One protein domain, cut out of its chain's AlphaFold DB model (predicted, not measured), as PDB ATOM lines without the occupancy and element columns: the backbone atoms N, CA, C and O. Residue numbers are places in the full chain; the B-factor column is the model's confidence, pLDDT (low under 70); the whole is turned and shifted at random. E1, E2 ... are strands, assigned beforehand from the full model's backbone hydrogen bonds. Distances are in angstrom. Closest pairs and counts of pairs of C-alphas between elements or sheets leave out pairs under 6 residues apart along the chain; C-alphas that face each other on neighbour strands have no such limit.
ATOM      1  N   ASP A 603     138.609 181.223 152.377       85.31
ATOM      2  CA  ASP A 603     139.404 182.447 152.349       85.31
ATOM      3  C   ASP A 603     139.263 183.156 150.993       85.31
ATOM      4  O   ASP A 603     139.027 182.529 149.961       85.31
ATOM      5  N   TYR A 604     139.360 184.486 150.987       83.19
ATOM      6  CA  TYR A 604     139.312 185.275 149.755       83.19
ATOM      7  C   TYR A 604     140.356 184.785 148.740       83.19
ATOM      8  O   TYR A 604     141.533 184.671 149.074       83.19
ATOM      9  N   ASP A 605     139.922 184.582 147.494       82.75
ATOM     10  CA  ASP A 605     140.735 184.078 146.374       82.75
ATOM     11  C   ASP A 605     141.207 182.616 146.479       82.75
ATOM     12  O   ASP A 605     141.902 182.149 145.580       82.75
ATOM     13  N   ASP A 606     140.783 181.875 147.507       88.81
ATOM     14  CA  ASP A 606     141.048 180.440 147.615       88.81
ATOM     15  C   ASP A 606     139.968 179.594 146.916       88.81
ATOM     16  O   ASP A 606     138.829 180.021 146.684       88.81
ATOM     17  N   GLU A 607     140.348 178.354 146.602       92.12
ATOM     18  CA  GLU A 607     139.481 177.321 146.035       92.12
ATOM     19  C   GLU A 607     138.657 176.614 147.129       92.12
ATOM     20  O   GLU A 607     139.153 176.288 148.211       92.12
ATOM     21  N   GLY A 608     137.402 176.272 146.831       92.31
ATOM     22  CA  GLY A 608     136.524 175.521 147.727       92.31
ATOM     23  C   GLY A 608     135.569 174.581 146.997       92.31
ATOM     24  O   GLY A 608     135.306 174.721 145.804       92.31
ATOM     25  N   LYS A 609     135.035 173.585 147.713       95.44
ATOM     26  CA  LYS A 609     134.076 172.617 147.154       95.44
ATOM     27  C   LYS A 609     132.892 172.401 148.076       95.44
ATOM     28  O   LYS A 609     133.074 172.112 149.261       95.44
ATOM     29  N   LEU A 610     131.691 172.464 147.512       96.44
ATOM     30  CA  LEU A 610     130.456 172.086 148.187       96.44
ATOM     31  C   LEU A 610     129.932 170.769 147.614       96.44
ATOM     32  O   LEU A 610     129.928 170.561 146.403       96.44
ATOM     33  N   TYR A 611     129.484 169.882 148.498       95.31
ATOM     34  CA  TYR A 611     128.993 168.552 148.159       95.31
ATOM     35  C   TYR A 611     127.490 168.464 148.396       95.31
ATOM     36  O   TYR A 611     126.982 168.945 149.411       95.31
ATOM     37  N   CYS A 612     126.794 167.801 147.480       94.19
ATOM     38  CA  CYS A 612     125.393 167.433 147.599       94.19
ATOM     39  C   CYS A 612     125.125 166.132 146.825       94.19
ATOM     40  O   CYS A 612     124.584 166.114 145.722       94.19
ATOM     41  N   ILE A 613     125.587 165.024 147.401       90.62
ATOM     42  CA  ILE A 613     125.633 163.699 146.783       90.62
ATOM     43  C   ILE A 613     124.500 162.831 147.339       90.62
ATOM     44  O   ILE A 613     124.373 162.664 148.557       90.62
ATOM     45  N   SER A 614     123.719 162.218 146.446       88.00
ATOM     46  CA  SER A 614     122.622 161.298 146.778       88.00
ATOM     47  C   SER A 614     122.677 160.015 145.935       88.00
ATOM     48  O   SER A 614     123.118 160.038 144.789       88.00
ATOM     49  N   ASP A 615     122.241 158.891 146.511       84.12
ATOM     50  CA  ASP A 615     121.900 157.650 145.808       84.12
ATOM     51  C   ASP A 615     120.380 157.613 145.641       84.12
ATOM     52  O   ASP A 615     119.645 157.381 146.608       84.12
ATOM     53  N   ALA A 616     119.913 157.895 144.426       82.12
ATOM     54  CA  ALA A 616     118.497 157.967 144.098       82.12
ATOM     55  C   ALA A 616     118.151 157.056 142.911       82.12
ATOM     56  O   ALA A 616     118.813 157.089 141.873       82.12
ATOM     57  N   ASN A 617     117.077 156.277 143.050       79.19
ATOM     58  CA  ASN A 617     116.443 155.549 141.951       79.19
ATOM     59  C   ASN A 617     114.948 155.923 141.879       79.19
ATOM     60  O   ASN A 617     114.215 155.569 142.813       79.19
ATOM     61  N   PRO A 618     114.479 156.614 140.820       80.75
ATOM     62  CA  PRO A 618     115.220 157.047 139.625       80.75
ATOM     63  C   PRO A 618     116.264 158.150 139.907       80.75
ATOM     64  O   PRO A 618     116.143 158.837 140.928       80.75
ATOM     65  N   PRO A 619     117.280 158.321 139.029       82.38
ATOM     66  CA  PRO A 619     118.368 159.279 139.234       82.38
ATOM     67  C   PRO A 619     117.858 160.691 139.527       82.38
ATOM     68  O   PRO A 619     116.994 161.208 138.816       82.38
ATOM     69  N   ALA A 620     118.392 161.311 140.579       86.56
ATOM     70  CA  ALA A 620     118.039 162.669 140.973       86.56
ATOM     71  C   ALA A 620     118.971 163.698 140.329       86.56
ATOM     72  O   ALA A 620     120.162 163.456 140.155       86.56
ATOM     73  N   GLN A 621     118.415 164.857 139.990       89.81
ATOM     74  CA  GLN A 621     119.156 166.021 139.520       89.81
ATOM     75  C   GLN A 621     119.411 166.983 140.676       89.81
ATOM     76  O   GLN A 621     118.539 167.185 141.527       89.81
ATOM     77  N   VAL A 622     120.594 167.597 140.667       93.31
ATOM     78  CA  VAL A 622     121.021 168.572 141.671       93.31
ATOM     79  C   VAL A 622     121.013 169.981 141.085       93.31
ATOM     80  O   VAL A 622     121.617 170.245 140.042       93.31
ATOM     81  N   THR A 623     120.338 170.901 141.775       94.56
ATOM     82  CA  THR A 623     120.277 172.323 141.417       94.56
ATOM     83  C   THR A 623     120.747 173.179 142.587       94.56
ATOM     84  O   THR A 623     120.304 172.984 143.718       94.56
ATOM     85  N   TRP A 624     121.638 174.133 142.312       96.44
ATOM     86  CA  TRP A 624     122.215 175.028 143.312       96.44
ATOM     87  C   TRP A 624     121.589 176.420 143.233       96.44
ATOM     88  O   TRP A 624     121.412 176.970 142.147       96.44
ATOM     89  N   TYR A 625     121.300 176.994 144.396       96.44
ATOM     90  CA  TYR A 625     120.818 178.361 144.554       96.44
ATOM     91  C   TYR A 625     121.702 179.094 145.562       96.44
ATOM     92  O   TYR A 625     122.169 178.489 146.530       96.44
ATOM     93  N   LEU A 626     121.879 180.396 145.370       95.94
ATOM     94  CA  LEU A 626     122.567 181.291 146.293       95.94
ATOM     95  C   LEU A 626     121.589 182.367 146.755       95.94
ATOM     96  O   LEU A 626     120.975 183.052 145.946       95.94
ATOM     97  N   ASN A 627     121.408 182.483 148.070       92.75
ATOM     98  CA  ASN A 627     120.486 183.433 148.702       92.75
ATOM     99  C   ASN A 627     119.025 183.322 148.215       92.75
ATOM    100  O   ASN A 627     118.228 184.233 148.416       92.75
ATOM    101  N   GLY A 628     118.654 182.167 147.650       89.19
ATOM    102  CA  GLY A 628     117.315 181.877 147.128       89.19
ATOM    103  C   GLY A 628     117.189 181.978 145.607       89.19
ATOM    104  O   GLY A 628     116.243 181.414 145.061       89.19
ATOM    105  N   ASP A 629     118.152 182.602 144.929       94.25
ATOM    106  CA  ASP A 629     118.175 182.729 143.471       94.25
ATOM    107  C   ASP A 629     119.001 181.613 142.830       94.25
ATOM    108  O   ASP A 629     119.947 181.102 143.430       94.25
ATOM    109  N   LEU A 630     118.638 181.203 141.609       93.75
ATOM    110  CA  LEU A 630     119.385 180.177 140.876       93.75
ATOM    111  C   LEU A 630     120.836 180.640 140.699       93.75
ATOM    112  O   LEU A 630     121.069 181.749 140.220       93.75
ATOM    113  N   LEU A 631     121.795 179.799 141.089       94.19
ATOM    114  CA  LEU A 631     123.208 180.162 141.055       94.19
ATOM    115  C   LEU A 631     123.678 180.355 139.606       94.19
ATOM    116  O   LEU A 631     123.632 179.415 138.808       94.19
ATOM    117  N   ASP A 632     124.150 181.560 139.296       91.00
ATOM    118  CA  ASP A 632     124.760 181.885 138.009       91.00
ATOM    119  C   ASP A 632     126.219 181.409 137.987       91.00
ATOM    120  O   ASP A 632     126.985 181.700 138.909       91.00
ATOM    121  N   LEU A 633     126.584 180.628 136.969       91.94
ATOM    122  CA  LEU A 633     127.918 180.036 136.847       91.94
ATOM    123  C   LEU A 633     128.805 180.916 135.967       91.94
ATOM    124  O   LEU A 633     128.379 181.373 134.907       91.94
ATOM    125  N   ASP A 634     130.059 181.099 136.374       91.25
ATOM    126  CA  ASP A 634     131.046 181.887 135.637       91.25
ATOM    127  C   ASP A 634     132.460 181.291 135.754       91.25
ATOM    128  O   ASP A 634     132.642 180.166 136.205       91.25
ATOM    129  N   GLU A 635     133.484 182.025 135.316       91.81
ATOM    130  CA  GLU A 635     134.882 181.569 135.357       91.81
ATOM    131  C   GLU A 635     135.431 181.269 136.768       91.81
ATOM    132  O   GLU A 635     136.473 180.632 136.889       91.81
ATOM    133  N   ASN A 636     134.747 181.710 137.826       90.44
ATOM    134  CA  ASN A 636     135.138 181.534 139.224       90.44
ATOM    135  C   ASN A 636     134.320 180.451 139.943       90.44
ATOM    136  O   ASN A 636     134.620 180.149 141.100       90.44
ATOM    137  N   ILE A 637     133.283 179.889 139.312       95.06
ATOM    138  CA  ILE A 637     132.438 178.858 139.921       95.06
ATOM    139  C   ILE A 637     131.852 177.914 138.866       95.06
ATOM    140  O   ILE A 637     131.190 178.335 137.919       95.06
ATOM    141  N   ASP A 638     132.053 176.613 139.052       95.19
ATOM    142  CA  ASP A 638     131.518 175.573 138.174       95.19
ATOM    143  C   ASP A 638     130.881 174.420 138.966       95.19
ATOM    144  O   ASP A 638     130.833 174.420 140.200       95.19
ATOM    145  N   LYS A 639     130.341 173.429 138.249       94.50
ATOM    146  CA  LYS A 639     129.751 172.228 138.848       94.50
ATOM    147  C   LYS A 639     130.114 170.963 138.079       94.50
ATOM    148  O   LYS A 639     130.398 171.014 136.882       94.50
ATOM    149  N   SER A 640     130.045 169.820 138.757       93.19
ATOM    150  CA  SER A 640     130.174 168.498 138.138       93.19
ATOM    151  C   SER A 640     129.058 168.216 137.120       93.19
ATOM    152  O   SER A 640     128.015 168.869 137.115       93.19
ATOM    153  N   GLU A 641     129.260 167.208 136.265       87.00
ATOM    154  CA  GLU A 641     128.319 166.825 135.197       87.00
ATOM    155  C   GLU A 641     126.926 166.433 135.729       87.00
ATOM    156  O   GLU A 641     125.906 166.784 135.141       87.00
ATOM    157  N   ASP A 642     126.882 165.767 136.883       84.56
ATOM    158  CA  ASP A 642     125.658 165.414 137.614       84.56
ATOM    159  C   ASP A 642     125.166 166.531 138.563       84.56
ATOM    160  O   ASP A 642     124.106 166.409 139.180       84.56
ATOM    161  N   GLY A 643     125.929 167.623 138.689       89.44
ATOM    162  CA  GLY A 643     125.668 168.759 139.573       89.44
ATOM    163  C   GLY A 643     125.901 168.501 141.064       89.44
ATOM    164  O   GLY A 643     125.680 169.410 141.863       89.44
ATOM    165  N   SER A 644     126.336 167.302 141.463       91.44
ATOM    166  CA  SER A 644     126.478 166.910 142.873       91.44
ATOM    167  C   SER A 644     127.637 167.596 143.606       91.44
ATOM    168  O   SER A 644     127.663 167.610 144.840       91.44
ATOM    169  N   ILE A 645     128.582 168.190 142.873       94.75
ATOM    170  CA  ILE A 645     129.709 168.950 143.417       94.75
ATOM    171  C   ILE A 645     129.722 170.334 142.775       94.75
ATOM    172  O   ILE A 645     129.734 170.447 141.551       94.75
ATOM    173  N   LEU A 646     129.758 171.373 143.605       96.88
ATOM    174  CA  LEU A 646     129.973 172.756 143.189       96.88
ATOM    175  C   LEU A 646     131.418 173.143 143.521       96.88
ATOM    176  O   LEU A 646     131.803 173.074 144.691       96.88
ATOM    177  N   ASN A 647     132.216 173.522 142.522       95.75
ATOM    178  CA  ASN A 647     133.584 173.991 142.739       95.75
ATOM    179  C   ASN A 647     133.612 175.518 142.666       95.75
ATOM    180  O   ASN A 647     133.300 176.115 141.640       95.75
ATOM    181  N   ILE A 648     134.015 176.141 143.766       95.44
ATOM    182  CA  ILE A 648     134.357 177.556 143.837       95.44
ATOM    183  C   ILE A 648     135.841 177.634 143.488       95.44
ATOM    184  O   ILE A 648     136.676 177.166 144.255       95.44
ATOM    185  N   ILE A 649     136.158 178.155 142.307       93.38
ATOM    186  CA  ILE A 649     137.532 178.255 141.800       93.38
ATOM    187  C   ILE A 649     138.240 179.430 142.484       93.38
ATOM    188  O   ILE A 649     139.346 179.272 142.977       93.38
ATOM    189  N   TYR A 650     137.577 180.586 142.580       89.31
ATOM    190  CA  TYR A 650     138.087 181.742 143.322       89.31
ATOM    191  C   TYR A 650     136.981 182.345 144.187       89.31
ATOM    192  O   TYR A 650     135.987 182.861 143.668       89.31
ATOM    193  N   MET A 651     137.146 182.314 145.512       89.06
ATOM    194  CA  MET A 651     136.166 182.892 146.433       89.06
ATOM    195  C   MET A 651     136.129 184.424 146.324       89.06
ATOM    196  O   MET A 651     137.117 185.109 146.593       89.06
ATOM    197  N   LYS A 652     134.963 184.971 145.954       85.81
ATOM    198  CA  LYS A 652     134.691 186.414 145.808       85.81
ATOM    199  C   LYS A 652     133.486 186.829 146.668       85.81
ATOM    200  O   LYS A 652     132.619 185.989 146.905       85.81
ATOM    201  N   PRO A 653     133.338 188.121 147.038       83.44
ATOM    202  CA  PRO A 653     132.241 188.586 147.899       83.44
ATOM    203  C   PRO A 653     130.839 188.230 147.383       83.44
ATOM    204  O   PRO A 653     129.948 187.905 148.157       83.44
ATOM    205  N   LYS A 654     130.647 188.228 146.058       85.75
ATOM    206  CA  LYS A 654     129.366 187.875 145.424       85.75
ATOM    207  C   LYS A 654     128.941 186.411 145.618       85.75
ATOM    208  O   LYS A 654     127.787 186.094 145.365       85.75
ATOM    209  N   PHE A 655     129.863 185.536 146.024       90.81
ATOM    210  CA  PHE A 655     129.620 184.115 146.284       90.81
ATOM    211  C   PHE A 655     129.455 183.812 147.776       90.81
ATOM    212  O   PHE A 655     129.284 182.653 148.146       90.81
ATOM    213  N   GLU A 656     129.501 184.824 148.642       90.38
ATOM    214  CA  GLU A 656     129.165 184.675 150.052       90.38
ATOM    215  C   GLU A 656     127.645 184.585 150.238       90.38
ATOM    216  O   GLU A 656     126.867 185.303 149.600       90.38
ATOM    217  N   GLY A 657     127.206 183.708 151.139       93.06
ATOM    218  CA  GLY A 657     125.810 183.646 151.544       93.06
ATOM    219  C   GLY A 657     125.288 182.238 151.771       93.06
ATOM    220  O   GLY A 657     126.025 181.282 152.031       93.06
ATOM    221  N   LYS A 658     123.962 182.120 151.711       96.00
ATOM    222  CA  LYS A 658     123.247 180.877 151.982       96.00
ATOM    223  C   LYS A 658     123.073 180.083 150.696       96.00
ATOM    224  O   LYS A 658     122.245 180.434 149.853       96.00
ATOM    225  N   TYR A 659     123.798 178.982 150.585       96.44
ATOM    226  CA  TYR A 659     123.649 178.033 149.495       96.44
ATOM    227  C   TYR A 659     122.510 177.063 149.787       96.44
ATOM    228  O   TYR A 659     122.347 176.563 150.907       96.44
ATOM    229  N   ILE A 660     121.723 176.794 148.753       96.19
ATOM    230  CA  ILE A 660     120.653 175.809 148.765       96.19
ATOM    231  C   ILE A 660     120.973 174.777 147.695       96.19
ATOM    232  O   ILE A 660     121.081 175.117 146.519       96.19
ATOM    233  N   CYS A 661     121.096 173.522 148.105       94.56
ATOM    234  CA  CYS A 661     121.115 172.405 147.180       94.56
ATOM    235  C   CYS A 661     119.726 171.763 147.148       94.56
ATOM    236  O   CYS A 661     119.255 171.241 148.160       94.56
ATOM    237  N   GLU A 662     119.082 171.784 145.988       94.31
ATOM    238  CA  GLU A 662     117.848 171.055 145.719       94.31
ATOM    239  C   GLU A 662     118.174 169.751 144.992       94.31
ATOM    240  O   GLU A 662     118.715 169.768 143.885       94.31
ATOM    241  N   VAL A 663     117.805 168.626 145.603       93.00
ATOM    242  CA  VAL A 663     117.958 167.292 145.021       93.00
ATOM    243  C   VAL A 663     116.575 166.770 144.666       93.00
ATOM    244  O   VAL A 663     115.719 166.591 145.537       93.00
ATOM    245  N   LYS A 664     116.331 166.542 143.376       90.25
ATOM    246  CA  LYS A 664     114.992 166.227 142.877       90.25
ATOM    247  C   LYS A 664     115.014 165.123 141.830       90.25
ATOM    248  O   LYS A 664     115.759 165.195 140.859       90.25
ATOM    249  N   ASN A 665     114.123 164.150 141.982       86.31
ATOM    250  CA  ASN A 665     113.720 163.249 140.907       86.31
ATOM    251  C   ASN A 665     112.200 163.362 140.673       86.31
ATOM    252  O   ASN A 665     111.521 164.245 141.202       86.31
ATOM    253  N   GLU A 666     111.655 162.490 139.831       82.50
ATOM    254  CA  GLU A 666     110.227 162.466 139.492       82.50
ATOM    255  C   GLU A 666     109.300 161.998 140.633       82.50
ATOM    256  O   GLU A 666     108.085 162.167 140.537       82.50
TER     257      GLU A 666
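Overview. This is residues 603 to 666 of the 949 residues of the protein "Hemicentin-1" of Papilio xuthus (UniProt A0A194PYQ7). The domain is a small, wedge-like sandwich: a three-stranded sheet, E1, E4 and E3, and a two-stranded sheet, E2 and E5, face each other with their strands running roughly along the same long axis. The long strand E1 runs on past E4 towards the turn at residues 618 to 620, where the chain passes to the other sheet, and the links 627 to 636 and 649 to 656 also pass between the sheets. The printed part has 64 residues with no named helix and five named strands, E1 to E5 in chain order, and both sheets, E1 - E4 - E3 and E2 - E5, are antiparallel. The class is all strand, though under half of the residues, 31 of 64, are in named strands. The whole is compact, with a radius of gyration of the C-alphas of 12.2 A, and elongated, spanning 38 by 20 by 17 A.

Arrangement. In the larger sheet E4, residues 645 to 648, is the inner strand; E1, residues 608 to 617, and E3, residues 637 to 639, are the edge strands. E1 and E4 are antiparallel at 167 degrees, with N 610 and O 646 within hydrogen-bond range at 2.9 A. E3 and E4 form a hairpin, with N 647 and O 638 within range at 2.8 A. In the other sheet E2, residues 621 to 626, and E5, residues 657 to 664, are antiparallel at 162 degrees, with N 625 and O 660 within range at 2.8 A. The two sheets form a sandwich, two sheets face to face, with the facing parts 8.9 A centre to centre and the best planes 28 degrees apart. The closest C-alphas of E1 and E5 are those of Cys 612 and Cys 661, 6.6 A apart. E2 and E4 are near each other, with 5 pairs of C-alphas within 10 A, while E3 and E5 are apart.

Along the chain. E1 is 28.9 A long and begins at C-alpha 608, (136.524, 175.521, 147.727). E2 measures 17.0 A, E3 7.2 A and E4 9.8 A. E5 is 22.3 A long and ends at C-alpha 664, (114.992, 166.227, 142.877). Residues 625 to 626 of E2 also pair antiparallel with residues 629 to 630.

Size, cuts and confidence. The two C-alphas farthest apart, those of Tyr 604 and Pro 618, are 38.5 A from each other. The printed part has no cut and no long link; E1 to E2 and E3 to E4 are tight links. The mean pLDDT of the printed part is 90.8, and no printed residue is under 70.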